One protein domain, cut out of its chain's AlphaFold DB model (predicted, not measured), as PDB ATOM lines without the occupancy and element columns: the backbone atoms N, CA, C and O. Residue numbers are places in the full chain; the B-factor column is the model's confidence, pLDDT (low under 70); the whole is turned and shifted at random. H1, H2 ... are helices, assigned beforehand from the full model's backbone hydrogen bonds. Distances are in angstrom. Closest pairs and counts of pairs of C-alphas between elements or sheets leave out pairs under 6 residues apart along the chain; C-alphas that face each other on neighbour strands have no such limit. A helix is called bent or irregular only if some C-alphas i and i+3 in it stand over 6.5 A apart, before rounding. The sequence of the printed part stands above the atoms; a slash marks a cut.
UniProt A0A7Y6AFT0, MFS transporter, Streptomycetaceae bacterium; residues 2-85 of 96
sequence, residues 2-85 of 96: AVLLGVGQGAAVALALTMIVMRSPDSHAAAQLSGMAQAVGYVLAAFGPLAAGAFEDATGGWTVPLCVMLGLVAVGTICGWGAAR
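AT A GLANCE: This is residues 2 to 85 of the 96 residues of the protein "MFS transporter" of Streptomycetaceae bacterium (UniProt A0A7Y6AFT0). A long bent helix, H2, makes one side of a loose, open frame; H1 folds back from its beginning and H3 from its end. The 84 printed residues hold three named helices, H1, H2, H3, and no named strand: all helix, loose, radius of gyration of the C-alphas 15.6 A, spans 50 by 24 by 23 A.

IN THESE COORDINATES: Find H2, residues 27 to 59, assigned as one helix by its hydrogen bonds but bent, C-alphas 46 and 49 being 6.8 A apart: arms H2a, 27 to 46, 28.2 A, and H2b, 49 to 59, 15.3 A. H1, residues 2 to 23, runs 31.5 A from C-alpha 2 at (-15.234, 20.939, 17.752). H3, residues 63 to 84, runs 30.9 A to C-alpha 84 at (-13.085, 45.707, 9.779).

HOW THE PARTS SIT: H2a and H2b stand at a shallow tilt of 28 degrees. H2a and H1 form a helical hairpin, touching closest at C-alphas of Ala 30 and Val 21, 5.5 A, opposite ways at 38 degrees, only just steep; H1 touches with residues 17 to 21 alone. H2b and H3 form another, closest at C-alphas of Ala 52 and Pro 65, 5.1 A, at a steep 43 degrees; H3 touches with residues 64 to 65 alone. H1 and H3 are near each other. In H1, H2a, H2b and H3 every O i to N i+4 pair is within hydrogen-bond range.

THE WHOLE: The farthest C-alphas, Asp 26 and Gly 60, are 50.2 A apart. The printed part has no cut, both links are tight, and no printed residue is under 70 in pLDDT.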
ATOM      1  N   ALA A   2     -14.162  20.716  18.733       93.31
ATOM      2  CA  ALA A   2     -15.234  20.939  17.752       93.31
ATOM      3  C   ALA A   2     -16.165  22.123  18.088       93.31
ATOM      4  O   ALA A   2     -16.476  22.913  17.207       93.31
ATOM      5  N   VAL A   3     -16.534  22.309  19.363       96.31
ATOM      6  CA  VAL A   3     -17.339  23.467  19.809       96.31
ATOM      7  C   VAL A   3     -16.637  24.794  19.515       96.31
ATOM      8  O   VAL A   3     -17.259  25.711  18.996       96.31
ATOM      9  N   LEU A   4     -15.331  24.892  19.789       93.75
ATOM     10  CA  LEU A   4     -14.553  26.107  19.524       93.75
ATOM     11  C   LEU A   4     -14.481  26.406  18.023       93.75
ATOM     12  O   LEU A   4     -14.667  27.552  17.625       93.75
ATOM     13  N   LEU A   5     -14.267  25.379  17.195       91.50
ATOM     14  CA  LEU A   5     -14.289  25.529  15.738       91.50
ATOM     15  C   LEU A   5     -15.676  25.937  15.231       91.50
ATOM     16  O   LEU A   5     -15.775  26.834  14.400       91.50
ATOM     17  N   GLY A   6     -16.736  25.323  15.757       93.62
ATOM     18  CA  GLY A   6     -18.114  25.639  15.390       93.62
ATOM     19  C   GLY A   6     -18.490  27.075  15.743       93.62
ATOM     20  O   GLY A   6     -19.000  27.802  14.894       93.62
ATOM     21  N   VAL A   7     -18.174  27.516  16.964       95.75
ATOM     22  CA  VAL A   7     -18.400  28.904  17.397       95.75
ATOM     23  C   VAL A   7     -17.572  29.873  16.555       95.75
ATOM     24  O   VAL A   7     -18.112  30.868  16.081       95.75
ATOM     25  N   GLY A   8     -16.292  29.575  16.319       92.69
ATOM     26  CA  GLY A   8     -15.412  30.419  15.512       92.69
ATOM     27  C   GLY A   8     -15.908  30.591  14.074       92.69
ATOM     28  O   GLY A   8     -16.034  31.720  13.601       92.69
ATOM     29  N   GLN A   9     -16.248  29.493  13.391       91.62
ATOM     30  CA  GLN A   9     -16.762  29.558  12.020       91.62
ATOM     31  C   GLN A   9     -18.150  30.200  11.948       91.62
ATOM     32  O   GLN A   9     -18.379  31.053  11.093       91.62
ATOM     33  N   GLY A  10     -19.057  29.856  12.866       93.31
ATOM     34  CA  GLY A  10     -20.393  30.452  12.919       93.31
ATOM     35  C   GLY A  10     -20.344  31.964  13.150       93.31
ATOM     36  O   GLY A  10     -20.973  32.725  12.413       93.31
ATOM     37  N   ALA A  11     -19.540  32.414  14.119       93.06
ATOM     38  CA  ALA A  11     -19.347  33.834  14.398       93.06
ATOM     39  C   ALA A  11     -18.713  34.571  13.210       93.06
ATOM     40  O   ALA A  11     -19.159  35.666  12.869       93.06
ATOM     41  N   ALA A  12     -17.718  33.971  12.544       90.88
ATOM     42  CA  ALA A  12     -17.080  34.561  11.370       90.88
ATOM     43  C   ALA A  12     -18.072  34.767  10.215       90.88
ATOM     44  O   ALA A  12     -18.118  35.854   9.638       90.88
ATOM     45  N   VAL A  13     -18.906  33.764   9.914       91.88
ATOM     46  CA  VAL A  13     -19.940  33.867   8.871       91.88
ATOM     47  C   VAL A  13     -20.976  34.935   9.234       91.88
ATOM     48  O   VAL A  13     -21.285  35.794   8.405       91.88
ATOM     49  N   ALA A  14     -21.468  34.941  10.475       93.31
ATOM     50  CA  ALA A  14     -22.438  35.933  10.937       93.31
ATOM     51  C   ALA A  14     -21.884  37.368  10.855       93.31
ATOM     52  O   ALA A  14     -22.553  38.270  10.342       93.31
ATOM     53  N   LEU A  15     -20.641  37.583  11.301       91.62
ATOM     54  CA  LEU A  15     -19.958  38.877  11.214       91.62
ATOM     55  C   LEU A  15     -19.740  39.313   9.762       91.62
ATOM     56  O   LEU A  15     -19.969  40.481   9.444       91.62
ATOM     57  N   ALA A  16     -19.335  38.399   8.876       90.31
ATOM     58  CA  ALA A  16     -19.123  38.699   7.463       90.31
ATOM     59  C   ALA A  16     -20.416  39.174   6.782       90.31
ATOM     60  O   ALA A  16     -20.421  40.232   6.153       90.31
ATOM     61  N   LEU A  17     -21.523  38.448   6.968       91.94
ATOM     62  CA  LEU A  17     -22.829  38.835   6.422       91.94
ATOM     63  C   LEU A  17     -23.310  40.170   7.004       91.94
ATOM     64  O   LEU A  17     -23.760  41.040   6.261       91.94
ATOM     65  N   THR A  18     -23.138  40.379   8.312       91.62
ATOM     66  CA  THR A  18     -23.491  41.649   8.971       91.62
ATOM     67  C   THR A  18     -22.702  42.821   8.381       91.62
ATOM     68  O   THR A  18     -23.271  43.870   8.083       91.62
ATOM     69  N   MET A  19     -21.396  42.649   8.157       87.88
ATOM     70  CA  MET A  19     -20.548  43.677   7.546       87.88
ATOM     71  C   MET A  19     -20.930  43.964   6.094       87.88
ATOM     72  O   MET A  19     -20.905  45.127   5.697       87.88
ATOM     73  N   ILE A  20     -21.298  42.941   5.316       88.56
ATOM     74  CA  ILE A  20     -21.815  43.118   3.951       88.56
ATOM     75  C   ILE A  20     -23.076  43.983   3.989       88.56
ATOM     76  O   ILE A  20     -23.139  44.998   3.301       88.56
ATOM     77  N   VAL A  21     -24.040  43.644   4.848       88.75
ATOM     78  CA  VAL A  21     -25.303  44.385   4.963       88.75
ATOM     79  C   VAL A  21     -25.075  45.832   5.401       88.75
ATOM     80  O   VAL A  21     -25.615  46.739   4.780       88.75
ATOM     81  N   MET A  22     -24.231  46.080   6.408       85.50
ATOM     82  CA  MET A  22     -23.945  47.445   6.882       85.50
ATOM     83  C   MET A  22     -23.224  48.328   5.851       85.50
ATOM     84  O   MET A  22     -23.195  49.549   6.001       85.50
ATOM     85  N   ARG A  23     -22.581  47.728   4.843       82.19
ATOM     86  CA  ARG A  23     -21.775  48.442   3.838       82.19
ATOM     87  C   ARG A  23     -22.449  48.520   2.478       82.19
ATOM     88  O   ARG A  23     -21.991  49.297   1.641       82.19
ATOM     89  N   SER A  24     -23.507  47.747   2.264       85.56
ATOM     90  CA  SER A  24     -24.303  47.793   1.048       85.56
ATOM     91  C   SER A  24     -25.387  48.874   1.140       85.56
ATOM     92  O   SER A  24     -26.024  49.020   2.181       85.56
ATOM     93  N   PRO A  25     -25.624  49.638   0.060       81.56
ATOM     94  CA  PRO A  25     -26.626  50.704   0.040       81.56
ATOM     95  C   PRO A  25     -28.073  50.188  -0.022       81.56
ATOM     96  O   PRO A  25     -28.986  50.911   0.366       81.56
ATOM     97  N   ASP A  26     -28.284  48.959  -0.499       87.81
ATOM     98  CA  ASP A  26     -29.593  48.311  -0.592       87.81
ATOM     99  C   ASP A  26     -29.487  46.777  -0.451       87.81
ATOM    100  O   ASP A  26     -28.397  46.189  -0.454       87.81
ATOM    101  N   SER A  27     -30.643  46.121  -0.302       87.62
ATOM    102  CA  SER A  27     -30.751  44.672  -0.095       87.62
ATOM    103  C   SER A  27     -30.334  43.846  -1.315       87.62
ATOM    104  O   SER A  27     -29.809  42.742  -1.152       87.62
ATOM    105  N   HIS A  28     -30.514  44.368  -2.528       88.50
ATOM    106  CA  HIS A  28     -30.141  43.675  -3.758       88.50
ATOM    107  C   HIS A  28     -28.614  43.653  -3.935       88.50
ATOM    108  O   HIS A  28     -28.034  42.602  -4.214       88.50
ATOM    109  N   ALA A  29     -27.942  44.774  -3.672       86.00
ATOM    110  CA  ALA A  29     -26.488  44.878  -3.650       86.00
ATOM    111  C   ALA A  29     -25.871  43.987  -2.560       86.00
ATOM    112  O   ALA A  29     -24.862  43.329  -2.805       86.00
ATOM    113  N   ALA A  30     -26.482  43.909  -1.370       88.31
ATOM    114  CA  ALA A  30     -26.048  42.988  -0.314       88.31
ATOM    115  C   ALA A  30     -26.139  41.516  -0.749       88.31
ATOM    116  O   ALA A  30     -25.183  40.760  -0.553       88.31
ATOM    117  N   ALA A  31     -27.249  41.120  -1.381       90.31
ATOM    118  CA  ALA A  31     -27.441  39.760  -1.877       90.31
ATOM    119  C   ALA A  31     -26.422  39.393  -2.967       90.31
ATOM    120  O   ALA A  31     -25.809  38.326  -2.892       90.31
ATOM    121  N   GLN A  32     -26.176  40.287  -3.933       91.69
ATOM    122  CA  GLN A  32     -25.161  40.056  -4.965       91.69
ATOM    123  C   GLN A  32     -23.756  39.937  -4.371       91.69
ATOM    124  O   GLN A  32     -23.036  38.993  -4.694       91.69
ATOM    125  N   LEU A  33     -23.372  40.846  -3.466       88.94
ATOM    126  CA  LEU A  33     -22.039  40.830  -2.861       88.94
ATOM    127  C   LEU A  33     -21.814  39.565  -2.018       88.94
ATOM    128  O   LEU A  33     -20.747  38.955  -2.093       88.94
ATOM    129  N   SER A  34     -22.833  39.140  -1.264       91.00
ATOM    130  CA  SER A  34     -22.813  37.874  -0.523       91.00
ATOM    131  C   SER A  34     -22.677  36.677  -1.462       91.00
ATOM    132  O   SER A  34     -21.829  35.816  -1.230       91.00
ATOM    133  N   GLY A  35     -23.458  36.639  -2.544       92.62
ATOM    134  CA  GLY A  35     -23.400  35.566  -3.537       92.62
ATOM    135  C   GLY A  35     -22.030  35.464  -4.210       92.62
ATOM    136  O   GLY A  35     -21.483  34.370  -4.322       92.62
ATOM    137  N   MET A  36     -21.422  36.596  -4.578       94.31
ATOM    138  CA  MET A  36     -20.064  36.624  -5.130       94.31
ATOM    139  C   MET A  36     -19.028  36.117  -4.121       94.31
ATOM    140  O   MET A  36     -18.197  35.277  -4.470       94.31
ATOM    141  N   ALA A  37     -19.087  36.586  -2.871       91.31
ATOM    142  CA  ALA A  37     -18.171  36.148  -1.819       91.31
ATOM    143  C   ALA A  37     -18.284  34.637  -1.557       91.31
ATOM    144  O   ALA A  37     -17.268  33.954  -1.435       91.31
ATOM    145  N   GLN A  38     -19.509  34.107  -1.523       94.31
ATOM    146  CA  GLN A  38     -19.760  32.678  -1.359       94.31
ATOM    147  C   GLN A  38     -19.275  31.871  -2.562       94.31
ATOM    148  O   GLN A  38     -18.590  30.874  -2.364       94.31
ATOM    149  N   ALA A  39     -19.568  32.296  -3.793       94.88
ATOM    150  CA  ALA A  39     -19.122  31.594  -4.996       94.88
ATOM    151  C   ALA A  39     -17.591  31.471  -5.037       94.88
ATOM    152  O   ALA A  39     -17.062  30.372  -5.189       94.88
ATOM    153  N   VAL A  40     -16.876  32.578  -4.811       93.31
ATOM    154  CA  VAL A  40     -15.405  32.577  -4.745       93.31
ATOM    155  C   VAL A  40     -14.909  31.705  -3.590       93.31
ATOM    156  O   VAL A  40     -13.997  30.900  -3.775       93.31
ATOM    157  N   GLY A  41     -15.525  31.826  -2.412       91.88
ATOM    158  CA  GLY A  41     -15.165  31.042  -1.233       91.88
ATOM    159  C   GLY A  41     -15.336  29.538  -1.441       91.88
ATOM    160  O   GLY A  41     -14.447  28.773  -1.081       91.88
ATOM    161  N   TYR A  42     -16.432  29.108  -2.068       93.50
ATOM    162  CA  TYR A  42     -16.686  27.697  -2.358       93.50
ATOM    163  C   TYR A  42     -15.757  27.142  -3.432       93.50
ATOM    164  O   TYR A  42     -15.266  26.026  -3.276       93.50
ATOM    165  N   VAL A  43     -15.467  27.918  -4.481       94.31
ATOM    166  CA  VAL A  43     -14.462  27.531  -5.481       94.31
ATOM    167  C   VAL A  43     -13.109  27.322  -4.803       94.31
ATOM    168  O   VAL A  43     -12.477  26.293  -5.012       94.31
ATOM    169  N   LEU A  44     -12.695  28.240  -3.927       89.56
ATOM    170  CA  LEU A  44     -11.450  28.105  -3.170       89.56
ATOM    171  C   LEU A  44     -11.482  26.908  -2.203       89.56
ATOM    172  O   LEU A  44     -10.506  26.166  -2.110       89.56
ATOM    173  N   ALA A  45     -12.607  26.680  -1.522       90.56
ATOM    174  CA  ALA A  45     -12.782  25.561  -0.598       90.56
ATOM    175  C   ALA A  45     -12.705  24.198  -1.301       90.56
ATOM    176  O   ALA A  45     -12.163  23.257  -0.726       90.56
ATOM    177  N   ALA A  46     -13.183  24.093  -2.546       94.00
ATOM    178  CA  ALA A  46     -13.114  22.860  -3.329       94.00
ATOM    179  C   ALA A  46     -11.667  22.401  -3.589       94.00
ATOM    180  O   ALA A  46     -11.403  21.201  -3.633       94.00
ATOM    181  N   PHE A  47     -10.714  23.333  -3.693       91.88
ATOM    182  CA  PHE A  47      -9.291  23.002  -3.839       91.88
ATOM    183  C   PHE A  47      -8.625  22.569  -2.527       91.88
ATOM    184  O   PHE A  47      -7.570  21.936  -2.560       91.88
ATOM    185  N   GLY A  48      -9.224  22.883  -1.373       90.12
ATOM    186  CA  GLY A  48      -8.651  22.612  -0.053       90.12
ATOM    187  C   GLY A  48      -8.321  21.133   0.189       90.12
ATOM    188  O   GLY A  48      -7.166  20.831   0.491       90.12
ATOM    189  N   PRO A  49      -9.280  20.198   0.029       91.75
ATOM    190  CA  PRO A  49      -9.033  18.768   0.217       91.75
ATOM    191  C   PRO A  49      -7.992  18.199  -0.750       91.75
ATOM    192  O   PRO A  49      -7.145  17.414  -0.336       91.75
ATOM    193  N   LEU A  50      -8.021  18.631  -2.018       92.44
ATOM    194  CA  LEU A  50      -7.061  18.188  -3.032       92.44
ATOM    195  C   LEU A  50      -5.632  18.601  -2.650       92.44
ATOM    196  O   LEU A  50      -4.721  17.781  -2.683       92.44
ATOM    197  N   ALA A  51      -5.445  19.863  -2.252       90.62
ATOM    198  CA  ALA A  51      -4.147  20.365  -1.819       90.62
ATOM    199  C   ALA A  51      -3.672  19.676  -0.532       90.62
ATOM    200  O   ALA A  51      -2.510  19.292  -0.438       90.62
ATOM    201  N   ALA A  52      -4.564  19.486   0.447       90.56
ATOM    202  CA  ALA A  52      -4.237  18.805   1.696       90.56
ATOM    203  C   ALA A  52      -3.785  17.354   1.463       90.56
ATOM    204  O   ALA A  52      -2.768  16.958   2.026       90.56
ATOM    205  N   GLY A  53      -4.483  16.607   0.601       90.50
ATOM    206  CA  GLY A  53      -4.090  15.248   0.217       90.50
ATOM    207  C   GLY A  53      -2.745  15.217  -0.508       90.50
ATOM    208  O   GLY A  53      -1.860  14.470  -0.119       90.50
ATOM    209  N   ALA A  54      -2.528  16.111  -1.479       91.69
ATOM    210  CA  ALA A  54      -1.252  16.188  -2.193       91.69
ATOM    211  C   ALA A  54      -0.061  16.512  -1.267       91.69
ATOM    212  O   ALA A  54       1.035  15.982  -1.451       91.69
ATOM    213  N   PHE A  55      -0.257  17.379  -0.268       91.44
ATOM    214  CA  PHE A  55       0.776  17.674   0.728       91.44
ATOM    215  C   PHE A  55       1.034  16.497   1.666       91.44
ATOM    216  O   PHE A  55       2.189  16.271   2.034       91.44
ATOM    217  N   GLU A  56      -0.007  15.762   2.059       91.81
ATOM    218  CA  GLU A  56       0.147  14.566   2.883       91.81
ATOM    219  C   GLU A  56       0.892  13.465   2.122       91.81
ATOM    220  O   GLU A  56       1.911  12.995   2.623       91.81
ATOM    221  N   ASP A  57       0.484  13.153   0.890       90.19
ATOM    222  CA  ASP A  57       1.150  12.169   0.025       90.19
ATOM    223  C   ASP A  57       2.640  12.495  -0.177       90.19
ATOM    224  O   ASP A  57       3.496  11.609  -0.157       90.19
ATOM    225  N   ALA A  58       2.975  13.779  -0.344       90.50
ATOM    226  CA  ALA A  58       4.351  14.215  -0.569       90.50
ATOM    227  C   ALA A  58       5.218  14.224   0.701       90.50
ATOM    228  O   ALA A  58       6.434  14.049   0.609       90.50
ATOM    229  N   THR A  59       4.633  14.474   1.879       88.62
ATOM    230  CA  THR A  59       5.388  14.616   3.143       88.62
ATOM    231  C   THR A  59       5.235  13.440   4.104       88.62
ATOM    232  O   THR A  59       5.956  13.375   5.100       88.62
ATOM    233  N   GLY A  60       4.337  12.502   3.806       88.00
ATOM    234  CA  GLY A  60       4.030  11.345   4.644       88.00
ATOM    235  C   GLY A  60       3.338  11.705   5.960       88.00
ATOM    236  O   GLY A  60       3.392  10.922   6.908       88.00
ATOM    237  N   GLY A  61       2.739  12.896   6.069       90.50
ATOM    238  CA  GLY A  61       2.098  13.333   7.305       90.50
ATOM    239  C   GLY A  61       1.272  14.614   7.202       90.50
ATOM    240  O   GLY A  61       1.306  15.358   6.227       90.50
ATOM    241  N   TRP A  62       0.536  14.898   8.277       90.69
ATOM    242  CA  TRP A  62      -0.478  15.960   8.326       90.69
ATOM    243  C   TRP A  62       0.046  17.323   8.784       90.69
ATOM    244  O   TRP A  62      -0.666  18.325   8.710       90.69
ATOM    245  N   THR A  63       1.299  17.393   9.232       92.38
ATOM    246  CA  THR A  63       1.889  18.624   9.772       92.38
ATOM    247  C   THR A  63       1.915  19.747   8.737       92.38
ATOM    248  O   THR A  63       1.533  20.872   9.049       92.38
ATOM    249  N   VAL A  64       2.318  19.456   7.495       90.94
ATOM    250  CA  VAL A  64       2.382  20.464   6.424       90.94
ATOM    251  C   VAL A  64       0.989  20.979   6.035       90.94
ATOM    252  O   VAL A  64       0.803  22.198   6.091       90.94
ATOM    253  N   PRO A  65      -0.015  20.124   5.741       91.19
ATOM    254  CA  PRO A  65      -1.392  20.575   5.522       91.19
ATOM    255  C   PRO A  65      -1.935  21.467   6.650       91.19
ATOM    256  O   PRO A  65      -2.534  22.512   6.385       91.19
ATOM    257  N   LEU A  66      -1.690  21.095   7.912       91.50
ATOM    258  CA  LEU A  66      -2.147  21.859   9.077       91.50
ATOM    259  C   LEU A  66      -1.459  23.226   9.178       91.50
ATOM    260  O   LEU A  66      -2.130  24.232   9.413       91.50
ATOM    261  N   CYS A  67      -0.145  23.293   8.949       93.12
ATOM    262  CA  CYS A  67       0.594  24.558   8.904       93.12
ATOM    263  C   CYS A  67       0.086  25.476   7.783       93.12
ATOM    264  O   CYS A  67      -0.076  26.679   8.000       93.12
ATOM    265  N   VAL A  68      -0.222  24.920   6.608       91.06
ATOM    266  CA  VAL A  68      -0.804  25.677   5.488       91.06
ATOM    267  C   VAL A  68      -2.189  26.217   5.857       91.06
ATOM    268  O   VAL A  68      -2.457  27.400   5.634       91.06
ATOM    269  N   MET A  69      -3.053  25.406   6.479       91.19
ATOM    270  CA  MET A  69      -4.363  25.867   6.959       91.19
ATOM    271  C   MET A  69      -4.241  26.992   7.993       91.19
ATOM    272  O   MET A  69      -4.963  27.986   7.898       91.19
ATOM    273  N   LEU A  70      -3.312  26.881   8.946       93.06
ATOM    274  CA  LEU A  70      -3.044  27.947   9.918       93.06
ATOM    275  C   LEU A  70      -2.570  29.236   9.232       93.06
ATOM    276  O   LEU A  70      -3.033  30.323   9.582       93.06
ATOM    277  N   GLY A  71      -1.710  29.120   8.218       94.12
ATOM    278  CA  GLY A  71      -1.282  30.246   7.389       94.12
ATOM    279  C   GLY A  71      -2.450  30.928   6.670       94.12
ATOM    280  O   GLY A  71      -2.578  32.151   6.724       94.12
ATOM    281  N   LEU A  72      -3.351  30.151   6.063       91.50
ATOM    282  CA  LEU A  72      -4.552  30.672   5.399       91.50
ATOM    283  C   LEU A  72      -5.486  31.398   6.376       91.50
ATOM    284  O   LEU A  72      -5.984  32.480   6.057       91.50
ATOM    285  N   VAL A  73      -5.682  30.855   7.582       91.56
ATOM    286  CA  VAL A  73      -6.458  31.519   8.643       91.56
ATOM    287  C   VAL A  73      -5.802  32.840   9.054       91.56
ATOM    288  O   VAL A  73      -6.503  33.843   9.212       91.56
ATOM    289  N   ALA A  74      -4.474  32.884   9.181       93.81
ATOM    290  CA  ALA A  74      -3.752  34.113   9.511       93.81
ATOM    291  C   ALA A  74      -3.915  35.184   8.417       93.81
ATOM    292  O   ALA A  74      -4.261  36.326   8.726       93.81
ATOM    293  N   VAL A  75      -3.756  34.812   7.142       92.50
ATOM    294  CA  VAL A  75      -3.984  35.717   6.002       92.50
ATOM    295  C   VAL A  75      -5.425  36.230   5.998       92.50
ATOM    296  O   VAL A  75      -5.644  37.442   5.937       92.50
ATOM    297  N   GLY A  76      -6.408  35.337   6.144       90.12
ATOM    298  CA  GLY A  76      -7.822  35.707   6.225       90.12
ATOM    299  C   GLY A  76      -8.115  36.660   7.386       90.12
ATOM    300  O   GLY A  76      -8.860  37.625   7.217       90.12
ATOM    301  N   THR A  77      -7.469  36.457   8.535       89.88
ATOM    302  CA  THR A  77      -7.590  37.339   9.704       89.88
ATOM    303  C   THR A  77      -7.020  38.728   9.423       89.88
ATOM    304  O   THR A  77      -7.661  39.723   9.756       89.88
ATOM    305  N   ILE A  78      -5.865  38.831   8.761       91.12
ATOM    306  CA  ILE A  78      -5.259  40.120   8.384       91.12
ATOM    307  C   ILE A  78      -6.162  40.872   7.398       91.12
ATOM    308  O   ILE A  78      -6.450  42.057   7.598       91.12
ATOM    309  N   CYS A  79      -6.655  40.185   6.364       88.69
ATOM    310  CA  CYS A  79      -7.596  40.756   5.402       88.69
ATOM    311  C   CYS A  79      -8.893  41.209   6.087       88.69
ATOM    312  O   CYS A  79      -9.349  42.333   5.867       88.69
ATOM    313  N   GLY A  80      -9.456  40.368   6.958       86.38
ATOM    314  CA  GLY A  80     -10.652  40.666   7.742       86.38
ATOM    315  C   GLY A  80     -10.452  41.853   8.681       86.38
ATOM    316  O   GLY A  80     -11.320  42.718   8.767       86.38
ATOM    317  N   TRP A  81      -9.288  41.964   9.319       85.88
ATOM    318  CA  TRP A  81      -8.969  43.085  10.201       85.88
ATOM    319  C   TRP A  81      -8.817  44.401   9.429       85.88
ATOM    320  O   TRP A  81      -9.312  45.441   9.868       85.88
ATOM    321  N   GLY A  82      -8.201  44.359   8.244       82.25
ATOM    322  CA  GLY A  82      -8.171  45.490   7.315       82.25
ATOM    323  C   GLY A  82      -9.574  45.903   6.870       82.25
ATOM    324  O   GLY A  82      -9.911  47.089   6.915       82.25
ATOM    325  N   ALA A  83     -10.411  44.924   6.526       77.50
ATOM    326  CA  ALA A  83     -11.801  45.142   6.159       77.50
ATOM    327  C   ALA A  83     -12.645  45.647   7.337       77.50
ATOM    328  O   ALA A  83     -13.589  46.386   7.102       77.50
ATOM    329  N   ALA A  84     -12.340  45.293   8.587       74.75
ATOM    330  CA  ALA A  84     -13.085  45.707   9.779       74.75
ATOM    331  C   ALA A  84     -12.865  47.180  10.166       74.75
ATOM    332  O   ALA A  84     -13.647  47.730  10.942       74.75
ATOM    333  N   ARG A  85     -11.835  47.845   9.623       75.56
ATOM    334  CA  ARG A  85     -11.615  49.280   9.858       75.56
ATOM    335  C   ARG A  85     -12.826  50.081   9.376       75.56
ATOM    336  O   ARG A  85     -13.384  49.791   8.321       75.56
TER     337      ARG A  85